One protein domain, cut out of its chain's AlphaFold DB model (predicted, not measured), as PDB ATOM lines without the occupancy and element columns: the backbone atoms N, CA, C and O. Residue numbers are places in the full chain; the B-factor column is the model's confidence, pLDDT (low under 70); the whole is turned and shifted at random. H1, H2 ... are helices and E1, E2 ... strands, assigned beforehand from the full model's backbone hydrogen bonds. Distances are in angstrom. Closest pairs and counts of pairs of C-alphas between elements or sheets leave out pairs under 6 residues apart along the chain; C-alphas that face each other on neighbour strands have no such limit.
ATOM      1  N   SER A  26      21.793 -43.061 -32.890       70.69
ATOM      2  CA  SER A  26      22.060 -43.642 -31.592       70.69
ATOM      3  C   SER A  26      23.520 -43.407 -31.235       70.69
ATOM      4  O   SER A  26      24.406 -43.387 -32.088       70.69
ATOM      5  N   LEU A  27      23.771 -43.188 -29.957       69.19
ATOM      6  CA  LEU A  27      25.083 -43.011 -29.368       69.19
ATOM      7  C   LEU A  27      25.246 -44.084 -28.303       69.19
ATOM      8  O   LEU A  27      24.620 -44.033 -27.250       69.19
ATOM      9  N   ASN A  28      26.086 -45.073 -28.577       74.00
ATOM     10  CA  ASN A  28      26.465 -46.064 -27.577       74.00
ATOM     11  C   ASN A  28      27.592 -45.486 -26.726       74.00
ATOM     12  O   ASN A  28      28.745 -45.469 -27.149       74.00
ATOM     13  N   CYS A  29      27.247 -44.982 -25.550       68.88
ATOM     14  CA  CYS A  29      28.156 -44.333 -24.622       68.88
ATOM     15  C   CYS A  29      28.672 -45.353 -23.606       68.88
ATOM     16  O   CYS A  29      27.902 -46.011 -22.910       68.88
ATOM     17  N   THR A  30      29.990 -45.501 -23.506       65.06
ATOM     18  CA  THR A  30      30.596 -46.323 -22.451       65.06
ATOM     19  C   THR A  30      31.205 -45.410 -21.406       65.06
ATOM     20  O   THR A  30      31.960 -44.498 -21.735       65.06
ATOM     21  N   THR A  31      30.876 -45.667 -20.149       63.78
ATOM     22  CA  THR A  31      31.457 -44.991 -18.990       63.78
ATOM     23  C   THR A  31      32.112 -46.023 -18.068       63.78
ATOM     24  O   THR A  31      31.798 -47.213 -18.175       63.78
ATOM     25  N   PRO A  32      32.974 -45.605 -17.125       60.38
ATOM     26  CA  PRO A  32      33.512 -46.504 -16.103       60.38
ATOM     27  C   PRO A  32      32.429 -47.180 -15.247       60.38
ATOM     28  O   PRO A  32      32.626 -48.300 -14.783       60.38
ATOM     29  N   THR A  33      31.279 -46.525 -15.060       62.44
ATOM     30  CA  THR A  33      30.154 -47.014 -14.248       62.44
ATOM     31  C   THR A  33      29.195 -47.928 -15.017       62.44
ATOM     32  O   THR A  33      28.337 -48.572 -14.412       62.44
ATOM     33  N   GLY A  34      29.345 -48.046 -16.340       65.00
ATOM     34  CA  GLY A  34      28.535 -48.940 -17.163       65.00
ATOM     35  C   GLY A  34      28.422 -48.520 -18.627       65.00
ATOM     36  O   GLY A  34      28.942 -47.493 -19.071       65.00
ATOM     37  N   ARG A  35      27.716 -49.345 -19.403       60.78
ATOM     38  CA  ARG A  35      27.351 -49.043 -20.793       60.78
ATOM     39  C   ARG A  35      25.958 -48.428 -20.839       60.78
ATOM     40  O   ARG A  35      25.033 -48.951 -20.223       60.78
ATOM     41  N   TYR A  36      25.817 -47.366 -21.616       68.75
ATOM     42  CA  TYR A  36      24.574 -46.639 -21.815       68.75
ATOM     43  C   TYR A  36      24.330 -46.414 -23.306       68.75
ATOM     44  O   TYR A  36      25.259 -46.173 -24.073       68.75
ATOM     45  N   LEU A  37      23.076 -46.480 -23.734       60.25
ATOM     46  CA  LEU A  37      22.673 -46.162 -25.097       60.25
ATOM     47  C   LEU A  37      21.854 -44.872 -25.061       60.25
ATOM     48  O   LEU A  37      20.742 -44.835 -24.551       60.25
ATOM     49  N   LEU A  38      22.382 -43.801 -25.630       67.38
ATOM     50  CA  LEU A  38      21.646 -42.565 -25.823       67.38
ATOM     51  C   LEU A  38      21.032 -42.551 -27.224       67.38
ATOM     52  O   LEU A  38      21.749 -42.562 -28.220       67.38
ATOM     53  N   MET A  39      19.708 -42.495 -27.317       63.91
ATOM     54  CA  MET A  39      19.011 -42.334 -28.589       63.91
ATOM     55  C   MET A  39      18.655 -40.860 -28.781       63.91
ATOM     56  O   MET A  39      17.786 -40.314 -28.094       63.91
ATOM     57  N   VAL A  40      19.333 -40.204 -29.721       64.56
ATOM     58  CA  VAL A  40      19.085 -38.800 -30.052       64.56
ATOM     59  C   VAL A  40      18.215 -38.750 -31.300       64.56
ATOM     60  O   VAL A  40      18.599 -39.220 -32.374       64.56
ATOM     61  N   ARG A  41      17.033 -38.145 -31.175       61.03
ATOM     62  CA  ARG A  41      16.178 -37.832 -32.320       61.03
ATOM     63  C   ARG A  41      16.239 -36.333 -32.583       61.03
ATOM     64  O   ARG A  41      15.400 -35.594 -32.067       61.03
ATOM     65  N   PRO A  42      17.234 -35.853 -33.353       52.62
ATOM     66  CA  PRO A  42      17.218 -34.472 -33.803       52.62
ATOM     67  C   PRO A  42      16.078 -34.319 -34.818       52.62
ATOM     68  O   PRO A  42      16.234 -34.650 -35.993       52.62
ATOM     69  N   SER A  43      14.911 -33.839 -34.388       46.72
ATOM     70  CA  SER A  43      13.926 -33.335 -35.342       46.72
ATOM     71  C   SER A  43      14.454 -32.005 -35.885       46.72
ATOM     72  O   SER A  43      14.475 -30.991 -35.191       46.72
ATOM     73  N   LEU A  44      14.961 -32.015 -37.119       45.03
ATOM     74  CA  LEU A  44      15.240 -30.788 -37.866       45.03
ATOM     75  C   LEU A  44      13.955 -30.306 -38.554       45.03
ATOM     76  O   LEU A  44      13.122 -31.129 -38.944       45.03
ATOM     77  N   PRO A  45      13.764 -28.982 -38.679       43.66
ATOM     78  CA  PRO A  45      12.462 -28.403 -38.935       43.66
ATOM     79  C   PRO A  45      12.099 -28.565 -40.406       43.66
ATOM     80  O   PRO A  45      12.610 -27.860 -41.269       43.66
ATOM     81  N   TYR A  46      11.152 -29.450 -40.681       45.22
ATOM     82  CA  TYR A  46      10.202 -29.224 -41.757       45.22
ATOM     83  C   TYR A  46       8.824 -29.634 -41.231       45.22
ATOM     84  O   TYR A  46       8.529 -30.822 -41.133       45.22
ATOM     85  N   LEU A  47       8.003 -28.618 -40.918       46.31
ATOM     86  CA  LEU A  47       6.574 -28.679 -40.539       46.31
ATOM     87  C   LEU A  47       6.292 -28.919 -39.030       46.31
ATOM     88  O   LEU A  47       7.216 -29.280 -38.306       46.31
ATOM     89  N   PRO A  48       5.073 -28.601 -38.519       45.34
ATOM     90  CA  PRO A  48       4.789 -28.131 -37.149       45.34
ATOM     91  C   PRO A  48       4.741 -29.273 -36.120       45.34
ATOM     92  O   PRO A  48       3.771 -29.450 -35.385       45.34
ATOM     93  N   PHE A  49       5.786 -30.089 -36.120       54.88
ATOM     94  CA  PHE A  49       5.923 -31.329 -35.378       54.88
ATOM     95  C   PHE A  49       6.825 -31.142 -34.146       54.88
ATOM     96  O   PHE A  49       7.602 -30.187 -34.091       54.88
ATOM     97  N   PRO A  50       6.645 -32.001 -33.125       51.56
ATOM     98  CA  PRO A  50       6.978 -31.745 -31.725       51.56
ATOM     99  C   PRO A  50       8.449 -31.391 -31.468       51.56
ATOM    100  O   PRO A  50       9.320 -31.702 -32.291       51.56
ATOM    101  N   PRO A  51       8.736 -30.769 -30.304       53.09
ATOM    102  CA  PRO A  51      10.092 -30.417 -29.908       53.09
ATOM    103  C   PRO A  51      11.033 -31.627 -29.999       53.09
ATOM    104  O   PRO A  51      10.587 -32.769 -29.822       53.09
ATOM    105  N   PRO A  52      12.329 -31.394 -30.267       56.16
ATOM    106  CA  PRO A  52      13.319 -32.459 -30.321       56.16
ATOM    107  C   PRO A  52      13.242 -33.299 -29.048       56.16
ATOM    108  O   PRO A  52      13.233 -32.769 -27.937       56.16
ATOM    109  N   SER A  53      13.154 -34.617 -29.221       60.53
ATOM    110  CA  SER A  53      13.082 -35.566 -28.112       60.53
ATOM    111  C   SER A  53      14.378 -36.356 -28.037       60.53
ATOM    112  O   SER A  53      14.940 -36.779 -29.051       60.53
ATOM    113  N   VAL A  54      14.875 -36.549 -26.823       66.25
ATOM    114  CA  VAL A  54      16.067 -37.353 -26.565       66.25
ATOM    115  C   VAL A  54      15.684 -38.400 -25.532       66.25
ATOM    116  O   VAL A  54      15.031 -38.086 -24.537       66.25
ATOM    117  N   LYS A  55      16.048 -39.655 -25.793       71.06
ATOM    118  CA  LYS A  55      15.757 -40.778 -24.902       71.06
ATOM    119  C   LYS A  55      17.052 -41.394 -24.421       71.06
ATOM    120  O   LYS A  55      17.927 -41.722 -25.222       71.06
ATOM    121  N   TRP A  56      17.156 -41.578 -23.115       70.19
ATOM    122  CA  TRP A  56      18.266 -42.289 -22.502       70.19
ATOM    123  C   TRP A  56      17.858 -43.730 -22.247       70.19
ATOM    124  O   TRP A  56      16.879 -43.987 -21.551       70.19
ATOM    125  N   ILE A  57      18.598 -44.674 -22.817       68.75
ATOM    126  CA  ILE A  57      18.367 -46.105 -22.665       68.75
ATOM    127  C   ILE A  57      19.504 -46.670 -21.817       68.75
ATOM    128  O   ILE A  57      20.676 -46.651 -22.195       68.75
ATOM    129  N   THR A  58      19.162 -47.182 -20.643       69.62
ATOM    130  CA  THR A  58      20.083 -47.983 -19.834       69.62
ATOM    131  C   THR A  58      19.903 -49.463 -20.137       69.62
ATOM    132  O   THR A  58      19.059 -49.850 -20.939       69.62
ATOM    133  N   THR A  59      20.681 -50.312 -19.466       63.78
ATOM    134  CA  THR A  59      20.674 -51.773 -19.627       63.78
ATOM    135  C   THR A  59      19.280 -52.413 -19.562       63.78
ATOM    136  O   THR A  59      19.104 -53.507 -20.087       63.78
ATOM    137  N   ALA A  60      18.290 -51.758 -18.940       61.19
ATOM    138  CA  ALA A  60      16.927 -52.284 -18.841       61.19
ATOM    139  C   ALA A  60      15.799 -51.241 -18.944       61.19
ATOM    140  O   ALA A  60      14.650 -51.637 -19.108       61.19
ATOM    141  N   ASN A  61      16.082 -49.936 -18.851       67.75
ATOM    142  CA  ASN A  61      15.042 -48.909 -18.753       67.75
ATOM    143  C   ASN A  61      15.251 -47.784 -19.765       67.75
ATOM    144  O   ASN A  61      16.381 -47.425 -20.094       67.75
ATOM    145  N   ILE A  62      14.140 -47.203 -20.215       74.06
ATOM    146  CA  ILE A  62      14.123 -46.017 -21.069       74.06
ATOM    147  C   ILE A  62      13.635 -44.847 -20.224       74.06
ATOM    148  O   ILE A  62      12.579 -44.932 -19.600       74.06
ATOM    149  N   TYR A  63      14.397 -43.763 -20.230       74.06
ATOM    150  CA  TYR A  63      14.062 -42.528 -19.545       74.06
ATOM    151  C   TYR A  63      13.948 -41.390 -20.555       74.06
ATOM    152  O   TYR A  63      14.807 -41.231 -21.431       74.06
ATOM    153  N   ASP A  64      12.886 -40.600 -20.428       72.00
ATOM    154  CA  ASP A  64      12.735 -39.379 -21.209       72.00
ATOM    155  C   ASP A  64      13.669 -38.302 -20.657       72.00
ATOM    156  O   ASP A  64      13.753 -38.085 -19.447       72.00
ATOM    157  N   LEU A  65      14.386 -37.637 -21.561       73.00
ATOM    158  CA  LEU A  65      15.301 -36.562 -21.216       73.00
ATOM    159  C   LEU A  65      14.676 -35.222 -21.559       73.00
ATOM    160  O   LEU A  65      14.149 -35.018 -22.657       73.00
ATOM    161  N   ARG A  66      14.810 -34.269 -20.641       74.12
ATOM    162  CA  ARG A  66      14.492 -32.877 -20.928       74.12
ATOM    163  C   ARG A  66      15.659 -32.262 -21.688       74.12
ATOM    164  O   ARG A  66      16.758 -32.152 -21.154       74.12
ATOM    165  N   VAL A  67      15.425 -31.831 -22.923       74.06
ATOM    166  CA  VAL A  67      16.425 -31.074 -23.687       74.06
ATOM    167  C   VAL A  67      16.455 -29.644 -23.153       74.06
ATOM    168  O   VAL A  67      15.458 -28.929 -23.238       74.06
ATOM    169  N   LEU A  68      17.589 -29.238 -22.583       76.00
ATOM    170  CA  LEU A  68      17.794 -27.870 -22.098       76.00
ATOM    171  C   LEU A  68      18.324 -26.971 -23.216       76.00
ATOM    172  O   LEU A  68      17.938 -25.809 -23.321       76.00
ATOM    173  N   ARG A  69      19.199 -27.518 -24.067       72.62
ATOM    174  CA  ARG A  69      19.755 -26.829 -25.232       72.62
ATOM    175  C   ARG A  69      20.175 -27.849 -26.286       72.62
ATOM    176  O   ARG A  69      20.742 -28.886 -25.964       72.62
ATOM    177  N   SER A  70      19.936 -27.533 -27.552       71.62
ATOM    178  CA  SER A  70      20.465 -28.293 -28.683       71.62
ATOM    179  C   SER A  70      20.914 -27.313 -29.751       71.62
ATOM    180  O   SER A  70      20.111 -26.515 -30.225       71.62
ATOM    181  N   ASP A  71      22.179 -27.392 -30.138       72.50
ATOM    182  CA  ASP A  71      22.738 -26.655 -31.267       72.50
ATOM    183  C   ASP A  71      23.496 -27.601 -32.216       72.50
ATOM    184  O   ASP A  71      23.420 -28.832 -32.101       72.50
ATOM    185  N   ASP A  72      24.165 -27.039 -33.222       67.31
ATOM    186  CA  ASP A  72      24.880 -27.811 -34.244       67.31
ATOM    187  C   ASP A  72      26.030 -28.645 -33.670       67.31
ATOM    188  O   ASP A  72      26.388 -29.682 -34.235       67.31
ATOM    189  N   TYR A  73      26.560 -28.243 -32.515       73.19
ATOM    190  CA  TYR A  73      27.750 -28.826 -31.911       73.19
ATOM    191  C   TYR A  73      27.416 -29.694 -30.711       73.19
ATOM    192  O   TYR A  73      28.061 -30.721 -30.504       73.19
ATOM    193  N   GLN A  74      26.424 -29.304 -29.915       79.62
ATOM    194  CA  GLN A  74      26.156 -29.916 -28.624       79.62
ATOM    195  C   GLN A  74      24.670 -30.159 -28.380       79.62
ATOM    196  O   GLN A  74      23.798 -29.377 -28.762       79.62
ATOM    197  N   VAL A  75      24.397 -31.253 -27.676       75.50
ATOM    198  CA  VAL A  75      23.105 -31.516 -27.045       75.50
ATOM    199  C   VAL A  75      23.323 -31.530 -25.539       75.50
ATOM    200  O   VAL A  75      24.107 -32.334 -25.038       75.50
ATOM    201  N   LEU A  76      22.624 -30.640 -24.842       81.69
ATOM    202  CA  LEU A  76      22.525 -30.594 -23.391       81.69
ATOM    203  C   LEU A  76      21.124 -31.045 -22.990       81.69
ATOM    204  O   LEU A  76      20.116 -30.473 -23.426       81.69
ATOM    205  N   GLY A  77      21.057 -32.008 -22.087       81.12
ATOM    206  CA  GLY A  77      19.805 -32.326 -21.432       81.12
ATOM    207  C   GLY A  77      19.969 -32.730 -19.984       81.12
ATOM    208  O   GLY A  77      21.062 -32.738 -19.416       81.12
ATOM    209  N   GLU A  78      18.824 -33.026 -19.394       83.75
ATOM    210  CA  GLU A  78      18.679 -33.342 -17.989       83.75
ATOM    211  C   GLU A  78      17.736 -34.528 -17.810       83.75
ATOM    212  O   GLU A  78      16.718 -34.658 -18.499       83.75
ATOM    213  N   LEU A  79      18.086 -35.378 -16.854       81.06
ATOM    214  CA  LEU A  79      17.249 -36.436 -16.338       81.06
ATOM    215  C   LEU A  79      16.961 -36.183 -14.861       81.06
ATOM    216  O   LEU A  79      17.876 -36.148 -14.043       81.06
ATOM    217  N   THR A  80      15.685 -36.061 -14.516       80.88
ATOM    218  CA  THR A  80      15.216 -35.915 -13.127       80.88
ATOM    219  C   THR A  80      14.725 -37.236 -12.535       80.88
ATOM    220  O   THR A  80      14.447 -37.327 -11.343       80.88
ATOM    221  N   THR A  81      14.582 -38.277 -13.359       77.94
ATOM    222  CA  THR A  81      14.198 -39.608 -12.887       77.94
ATOM    223  C   THR A  81      15.435 -40.361 -12.442       77.94
ATOM    224  O   THR A  81      16.335 -40.633 -13.235       77.94
ATOM    225  N   ARG A  82      15.455 -40.753 -11.172       72.88
ATOM    226  CA  ARG A  82      16.570 -41.501 -10.605       72.88
ATOM    227  C   ARG A  82      16.709 -42.883 -11.249       72.88
ATOM    228  O   ARG A  82      15.756 -43.663 -11.289       72.88
ATOM    229  N   ILE A  83      17.922 -43.207 -11.691       70.12
ATOM    230  CA  ILE A  83      18.274 -44.520 -12.244       70.12
ATOM    231  C   ILE A  83      18.918 -45.387 -11.152       70.12
ATOM    232  O   ILE A  83      19.624 -44.898 -10.267       70.12
ATOM    233  N   ALA A  84      18.680 -46.699 -11.212       67.88
ATOM    234  CA  ALA A  84      19.391 -47.668 -10.384       67.88
ATOM    235  C   ALA A  84      20.918 -47.515 -10.542       67.88
ATOM    236  O   ALA A  84      21.427 -47.427 -11.657       67.88
ATOM    237  N   GLY A  85      21.637 -47.485  -9.419       68.50
ATOM    238  CA  GLY A  85      23.087 -47.259  -9.382       68.50
ATOM    239  C   GLY A  85      23.506 -45.813  -9.095       68.50
ATOM    240  O   GLY A  85      24.673 -45.590  -8.806       68.50
ATOM    241  N   TRP A  86      22.583 -44.841  -9.099       76.62
ATOM    242  CA  TRP A  86      22.907 -43.469  -8.689       76.62
ATOM    243  C   TRP A  86      23.105 -43.332  -7.171       76.62
ATOM    244  O   TRP A  86      22.388 -44.005  -6.402       76.62
ATOM    245  N   PRO A  87      23.972 -42.392  -6.730       78.19
ATOM    246  CA  PRO A  87      24.071 -41.981  -5.332       78.19
ATOM    247  C   PRO A  87      22.699 -41.708  -4.707       78.19
ATOM    248  O   PRO A  87      21.759 -41.283  -5.381       78.19
ATOM    249  N   LYS A  88      22.553 -41.966  -3.401       82.62
ATOM    250  CA  LYS A  88      21.264 -41.780  -2.704       82.62
ATOM    251  C   LYS A  88      20.773 -40.344  -2.691       82.62
ATOM    252  O   LYS A  88      19.566 -40.137  -2.718       82.62
ATOM    253  N   GLU A  89      21.710 -39.418  -2.688       83.88
ATOM    254  CA  GLU A  89      21.483 -37.982  -2.680       83.88
ATOM    255  C   GLU A  89      21.392 -37.377  -4.088       83.88
ATOM    256  O   GLU A  89      21.208 -36.179  -4.216       83.88
ATOM    257  N   ALA A  90      21.508 -38.174  -5.153       83.69
ATOM    258  CA  ALA A  90      21.360 -37.667  -6.512       83.69
ATOM    259  C   ALA A  90      19.898 -37.308  -6.808       83.69
ATOM    260  O   ALA A  90      19.008 -38.157  -6.704       83.69
ATOM    261  N   GLU A  91      19.671 -36.069  -7.234       85.12
ATOM    262  CA  GLU A  91      18.344 -35.552  -7.584       85.12
ATOM    263  C   GLU A  91      18.155 -35.441  -9.097       85.12
ATOM    264  O   GLU A  91      17.061 -35.673  -9.610       85.12
ATOM    265  N   ARG A  92      19.227 -35.129  -9.831       86.56
ATOM    266  CA  ARG A  92      19.207 -35.036 -11.292       86.56
ATOM    267  C   ARG A  92      20.552 -35.421 -11.894       86.56
ATOM    268  O   ARG A  92      21.584 -35.390 -11.227       86.56
ATOM    269  N   GLN A  93      20.537 -35.715 -13.181       83.69
ATOM    270  CA  GLN A  93      21.726 -35.940 -13.987       83.69
ATOM    271  C   GLN A  93      21.674 -35.032 -15.212       83.69
ATOM    272  O   GLN A  93      20.736 -35.100 -16.002       83.69
ATOM    273  N   SER A  94      22.687 -34.192 -15.383       86.62
ATOM    274  CA  SER A  94      22.901 -33.441 -16.616       86.62
ATOM    275  C   SER A  94      23.796 -34.242 -17.556       86.62
ATOM    276  O   SER A  94      24.691 -34.966 -17.111       86.62
ATOM    277  N   PHE A  95      23.569 -34.135 -18.858       81.06
ATOM    278  CA  PHE A  95      24.453 -34.706 -19.864       81.06
ATOM    279  C   PHE A  95      24.713 -33.705 -20.980       81.06
ATOM    280  O   PHE A  95      23.807 -33.008 -21.437       81.06
ATOM    281  N   VAL A  96      25.959 -33.679 -21.434       86.44
ATOM    282  CA  VAL A  96      26.430 -32.917 -22.582       86.44
ATOM    283  C   VAL A  96      27.042 -33.897 -23.561       86.44
ATOM    284  O   VAL A  96      27.882 -34.722 -23.210       86.44
ATOM    285  N   VAL A  97      26.617 -33.796 -24.809       81.50
ATOM    286  CA  VAL A  97      27.125 -34.621 -25.897       81.50
ATOM    287  C   VAL A  97      27.608 -33.715 -27.003       81.50
ATOM    288  O   VAL A  97      26.827 -32.927 -27.540       81.50
ATOM    289  N   ASN A  98      28.869 -33.871 -27.390       83.00
ATOM    290  CA  ASN A  98      29.405 -33.230 -28.576       83.00
ATOM    291  C   ASN A  98      29.053 -34.066 -29.814       83.00
ATOM    292  O   ASN A  98      29.478 -35.210 -29.970       83.00
ATOM    293  N   ARG A  99      28.266 -33.483 -30.717       73.19
ATOM    294  CA  ARG A  99      27.758 -34.129 -31.935       73.19
ATOM    295  C   ARG A  99      28.859 -34.417 -32.962       73.19
ATOM    296  O   ARG A  99      28.653 -35.271 -33.824       73.19
ATOM    297  N   ILE A 100      29.985 -33.703 -32.891       77.19
ATOM    298  CA  ILE A 100      31.121 -33.829 -33.813       77.19
ATOM    299  C   ILE A 100      32.144 -34.816 -33.257       77.19
ATOM    300  O   ILE A 100      32.471 -35.799 -33.919       77.19
ATOM    301  N   THR A 101      32.635 -34.575 -32.040       80.81
ATOM    302  CA  THR A 101      33.698 -35.396 -31.434       80.81
ATOM    303  C   THR A 101      33.167 -36.696 -30.835       80.81
ATOM    304  O   THR A 101      33.936 -37.618 -30.589       80.81
ATOM    305  N   SER A 102      31.849 -36.804 -30.635       77.31
ATOM    306  CA  SER A 102      31.200 -37.895 -29.895       77.31
ATOM    307  C   SER A 102      31.672 -38.020 -28.441       77.31
ATOM    308  O   SER A 102      31.471 -39.056 -27.803       77.31
ATOM    309  N   GLU A 103      32.282 -36.965 -27.902       84.75
ATOM    310  CA  GLU A 103      32.579 -36.858 -26.479       84.75
ATOM    311  C   GLU A 103      31.283 -36.702 -25.692       84.75
ATOM    312  O   GLU A 103      30.355 -35.991 -26.096       84.75
ATOM    313  N   PHE A 104      31.238 -37.383 -24.558       82.62
ATOM    314  CA  PHE A 104      30.113 -37.376 -23.650       82.62
ATOM    315  C   PHE A 104      30.589 -37.023 -22.258       82.62
ATOM    316  O   PHE A 104      31.541 -37.599 -21.733       82.62
ATOM    317  N   GLU A 105      29.875 -36.091 -21.656       86.31
ATOM    318  CA  GLU A 105      30.020 -35.734 -20.266       86.31
ATOM    319  C   GLU A 105      28.669 -35.895 -19.592       86.31
ATOM    320  O   GLU A 105      27.640 -35.459 -20.106       86.31
ATOM    321  N   THR A 106      28.669 -36.485 -18.410       82.19
ATOM    322  CA  THR A 106      27.509 -36.465 -17.543       82.19
ATOM    323  C   THR A 106      27.880 -36.074 -16.133       82.19
ATOM    324  O   THR A 106      28.927 -36.455 -15.617       82.19
ATOM    325  N   THR A 107      27.007 -35.286 -15.522       87.38
ATOM    326  CA  THR A 107      27.188 -34.751 -14.185       87.38
ATOM    327  C   THR A 107      25.981 -35.134 -13.346       87.38
ATOM    328  O   THR A 107      24.851 -34.792 -13.693       87.38
ATOM    329  N   ILE A 108      26.214 -35.851 -12.252       86.56
ATOM    330  CA  ILE A 108      25.200 -36.190 -11.258       86.56
ATOM    331  C   ILE A 108      25.176 -35.067 -10.223       86.56
ATOM    332  O   ILE A 108      26.210 -34.704  -9.658       86.56
ATOM    333  N   LEU A 109      23.993 -34.510  -9.996       88.75
ATOM    334  CA  LEU A 109      23.794 -33.314  -9.190       88.75
ATOM    335  C   LEU A 109      22.825 -33.589  -8.036       88.75
ATOM    336  O   LEU A 109      21.854 -34.342  -8.171       88.75
ATOM    337  N   ARG A 110      23.060 -32.891  -6.928       90.44
ATOM    338  CA  ARG A 110      22.137 -32.726  -5.797       90.44
ATOM    339  C   ARG A 110      21.819 -31.245  -5.635       90.44
ATOM    340  O   ARG A 110      22.715 -30.423  -5.808       90.44
ATOM    341  N   GLY A 111      20.594 -30.878  -5.275       85.81
ATOM    342  CA  GLY A 111      20.308 -29.525  -4.806       85.81
ATOM    343  C   GLY A 111      21.114 -29.174  -3.549       85.81
ATOM    344  O   GLY A 111      21.397 -30.023  -2.701       85.81
ATOM    345  N   LYS A 112      21.503 -27.906  -3.408       85.44
ATOM    346  CA  LYS A 112      22.144 -27.438  -2.172       85.44
ATOM    347  C   LYS A 112      21.204 -27.537  -0.971       85.44
ATOM    348  O   LYS A 112      19.994 -27.304  -1.091       85.44
ATOM    349  N   THR A 113      21.749 -27.835   0.204       86.88
ATOM    350  CA  THR A 113      20.996 -27.753   1.464       86.88
ATOM    351  C   THR A 113      20.785 -26.292   1.882       86.88
ATOM    352  O   THR A 113      21.319 -25.363   1.270       86.88
ATOM    353  N   ALA A 114      19.959 -26.049   2.903       84.06
ATOM    354  CA  ALA A 114      19.749 -24.693   3.420       84.06
ATOM    355  C   ALA A 114      21.057 -24.087   3.962       84.06
ATOM    356  O   ALA A 114      21.324 -22.904   3.762       84.06
ATOM    357  N   GLU A 115      21.890 -24.919   4.582       85.38
ATOM    358  CA  GLU A 115      23.189 -24.552   5.136       85.38
ATOM    359  C   GLU A 115      24.189 -24.176   4.032       85.38
ATOM    360  O   GLU A 115      24.864 -23.155   4.134       85.38
ATOM    361  N   GLU A 116      24.238 -24.941   2.939       84.50
ATOM    362  CA  GLU A 116      25.124 -24.669   1.795       84.50
ATOM    363  C   GLU A 116      24.725 -23.397   1.042       84.50
ATOM    364  O   GLU A 116      25.580 -22.626   0.603       84.50
ATOM    365  N   ARG A 117      23.417 -23.124   0.939       81.44
ATOM    366  CA  ARG A 117      22.930 -21.844   0.404       81.44
ATOM    367  C   ARG A 117      23.321 -20.674   1.307       81.44
ATOM    368  O   ARG A 117      23.702 -19.622   0.802       81.44
ATOM    369  N   ALA A 118      23.261 -20.855   2.627       81.69
ATOM    370  CA  ALA A 118      23.668 -19.832   3.592       81.69
ATOM    371  C   ALA A 118      25.186 -19.565   3.578       81.69
ATOM    372  O   ALA A 118      25.607 -18.452   3.885       81.69
ATOM    373  N   ALA A 119      25.998 -20.547   3.170       82.31
ATOM    374  CA  ALA A 119      27.444 -20.406   3.001       82.31
ATOM    375  C   ALA A 119      27.857 -19.574   1.767       82.31
ATOM    376  O   ALA A 119      29.039 -19.283   1.591       82.31
ATOM    377  N   GLY A 120      26.902 -19.151   0.928       73.62
ATOM    378  CA  GLY A 120      27.151 -18.220  -0.177       73.62
ATOM    379  C   GLY A 120      27.853 -18.838  -1.390       73.62
ATOM    380  O   GLY A 120      28.386 -18.109  -2.226       73.62
ATOM    381  N   GLU A 121      27.863 -20.164  -1.515       72.19
ATOM    382  CA  GLU A 121      28.426 -20.820  -2.692       72.19
ATOM    383  C   GLU A 121      27.564 -20.540  -3.931       72.19
ATOM    384  O   GLU A 121      26.356 -20.785  -3.926       72.19
ATOM    385  N   ALA A 122      28.180 -20.087  -5.025       71.56
ATOM    386  CA  ALA A 122      27.481 -19.817  -6.282       71.56
ATOM    387  C   ALA A 122      26.858 -21.092  -6.894       71.56
ATOM    388  O   ALA A 122      27.439 -22.177  -6.818       71.56
ATOM    389  N   GLY A 123      25.683 -20.949  -7.518       75.31
ATOM    390  CA  GLY A 123      24.918 -22.036  -8.148       75.31
ATOM    391  C   GLY A 123      23.929 -22.724  -7.201       75.31
ATOM    392  O   GLY A 123      24.109 -22.695  -5.988       75.31
ATOM    393  N   ASP A 124      22.893 -23.356  -7.751       80.62
ATOM    394  CA  ASP A 124      21.829 -24.004  -6.962       80.62
ATOM    395  C   ASP A 124      22.176 -25.441  -6.525       80.62
ATOM    396  O   ASP A 124      21.474 -26.040  -5.699       80.62
ATOM    397  N   ASP A 125      23.285 -25.978  -7.050       86.12
ATOM    398  CA  ASP A 125      23.548 -27.416  -7.108       86.12
ATOM    399  C   ASP A 125      24.949 -27.771  -6.625       86.12
ATOM    400  O   ASP A 125      25.901 -27.007  -6.797       86.12
ATOM    401  N   VAL A 126      25.069 -28.978  -6.082       87.06
ATOM    402  CA  VAL A 126      26.326 -29.636  -5.738       87.06
ATOM    403  C   VAL A 126      26.583 -30.756  -6.738       87.06
ATOM    404  O   VAL A 126      25.718 -31.601  -6.988       87.06
ATOM    405  N   VAL A 127      27.788 -30.767  -7.308       88.12
ATOM    406  CA  VAL A 127      28.259 -31.845  -8.182       88.12
ATOM    407  C   VAL A 127      28.697 -33.018  -7.319       88.12
ATOM    408  O   VAL A 127      29.679 -32.916  -6.588       88.12
ATOM    409  N   LEU A 128      27.975 -34.132  -7.415       85.88
ATOM    410  CA  LEU A 128      28.324 -35.368  -6.713       85.88
ATOM    411  C   LEU A 128      29.342 -36.181  -7.505       85.88
ATOM    412  O   LEU A 128      30.296 -36.721  -6.955       85.88
ATOM    413  N   GLU A 129      29.122 -36.277  -8.813       85.19
ATOM    414  CA  GLU A 129      29.943 -37.086  -9.698       85.19
ATOM    415  C   GLU A 129      29.961 -36.465 -11.089       85.19
ATOM    416  O   GLU A 129      28.940 -35.987 -11.587       85.19
ATOM    417  N   LYS A 130      31.127 -36.500 -11.727       86.19
ATOM    418  CA  LYS A 130      31.299 -36.123 -13.124       86.19
ATOM    419  C   LYS A 130      31.963 -37.276 -13.854       86.19
ATOM    420  O   LYS A 130      33.061 -37.696 -13.497       86.19
ATOM    421  N   VAL A 131      31.298 -37.765 -14.889       82.62
ATOM    422  CA  VAL A 131      31.735 -38.909 -15.677       82.62
ATOM    423  C   VAL A 131      31.907 -38.467 -17.116       82.62
ATOM    424  O   VAL A 131      30.984 -37.947 -17.739       82.62
ATOM    425  N   VAL A 132      33.102 -38.695 -17.645       84.31
ATOM    426  CA  VAL A 132      33.428 -38.444 -19.046       84.31
ATOM    427  C   VAL A 132      33.613 -39.764 -19.771       84.31
ATOM    428  O   VAL A 132      34.087 -40.752 -19.208       84.31
ATOM    429  N   GLY A 133      33.221 -39.782 -21.031       80.88
ATOM    430  CA  GLY A 133      33.354 -40.942 -21.884       80.88
ATOM    431  C   GLY A 133      33.270 -40.560 -23.348       80.88
ATOM    432  O   GLY A 133      33.173 -39.394 -23.729       80.88
ATOM    433  N   THR A 134      33.292 -41.586 -24.179       79.56
ATOM    434  CA  THR A 134      33.124 -41.454 -25.621       79.56
ATOM    435  C   THR A 134      31.934 -42.286 -26.042       79.56
ATOM    436  O   THR A 134      31.761 -43.422 -25.583       79.56
ATOM    437  N   CYS A 135      31.125 -41.741 -26.935       77.00
ATOM    438  CA  CYS A 135      30.042 -42.475 -27.549       77.00
ATOM    439  C   CYS A 135      30.439 -42.930 -28.949       77.00
ATOM    440  O   CYS A 135      31.062 -42.196 -29.711       77.00
ATOM    441  N   GLN A 136      30.029 -44.136 -29.322       80.44
ATOM    442  CA  GLN A 136      30.080 -44.565 -30.708       80.44
ATOM    443  C   GLN A 136      28.757 -44.215 -31.383       80.44
ATOM    444  O   GLN A 136      27.698 -44.715 -30.995       80.44
ATOM    445  N   ARG A 137      28.825 -43.374 -32.416       74.75
ATOM    446  CA  ARG A 137      27.674 -43.049 -33.254       74.75
ATOM    447  C   ARG A 137      27.286 -44.240 -34.116       74.75
ATOM    448  O   ARG A 137      28.078 -44.723 -34.922       74.75
ATOM    449  N   THR A 138      26.045 -44.676 -33.969       70.31
ATOM    450  CA  THR A 138      25.408 -45.674 -34.817       70.31
ATOM    451  C   THR A 138      24.214 -45.050 -35.519       70.31
ATOM    452  O   THR A 138      23.352 -44.406 -34.919       70.31
ATOM    453  N   TRP A 139      24.176 -45.222 -36.832       62.62
ATOM    454  CA  TRP A 139      23.005 -44.884 -37.623       62.62
ATOM    455  C   TRP A 139      22.031 -46.055 -37.557       62.62
ATOM    456  O   TRP A 139      22.492 -47.202 -37.626       62.62
TER     457      TRP A 139
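This is residues 26 to 139 of the 143 residues of an uncharacterized protein of Enterovirga sp. DB1703 (UniProt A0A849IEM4). This is a closed barrel of eight strands, with the short helix H1 at one end of the longest axis and residues 45 to 50, in the link from E2 to E3, sticking out at the other. Round the ring run E1 to E8 in chain order and back to E1, each pair of neighbours antiparallel. The printed part has 114 residues, with eight named strands and one named helix in the order E1 to E7, H1, E8; the class is mostly strand. The whole is compact, with a radius of gyration of the C-alphas of 15.2 A and spans of 48 by 33 by 25 A.

Start the ring at E1, residues 26 to 31, and go on to E2, 34 to 41, E3, 53 to 57, E4, 62 to 70, E5, 74 to 79, E6, 92 to 98, and E7, 103 to 111: they form a meander, each strand the antiparallel neighbour and hairpin partner of the one before. E4 bends by 63 degrees at residue 67; its N 63 is within hydrogen-bond range of O 56 of E3, 2.8 A, and its N 66 of O 78 of E5, 2.9 A. E8, residues 125 to 138, bends by 74 degrees at residue 128 and has E7 on one side, N 106 to O 131 at 2.8 A, and E1 on the other side, N 28 to O 136 at 2.9 A. H1, residues 114 to 118, is only just not on the barrel, with 4 pairs of C-alphas within 10 A; its O i to N i+4 pair is within hydrogen-bond range.

Find C-alpha 26 at (22.060, -43.642, -31.592), where E1 begins. E7 is 26.0 A long, E2 22.5 A. E8, 33.2 A, ends at C-alpha 138, (25.408, -45.674, -34.817).

The C-alphas farthest apart are those of Leu 47 and Ala 119, 49.0 A. The printed part has no cut; the links E2 to E3 and E5 to E6 are long. The model's pLDDT is under 70 for 36 residues, among them 29 to 54.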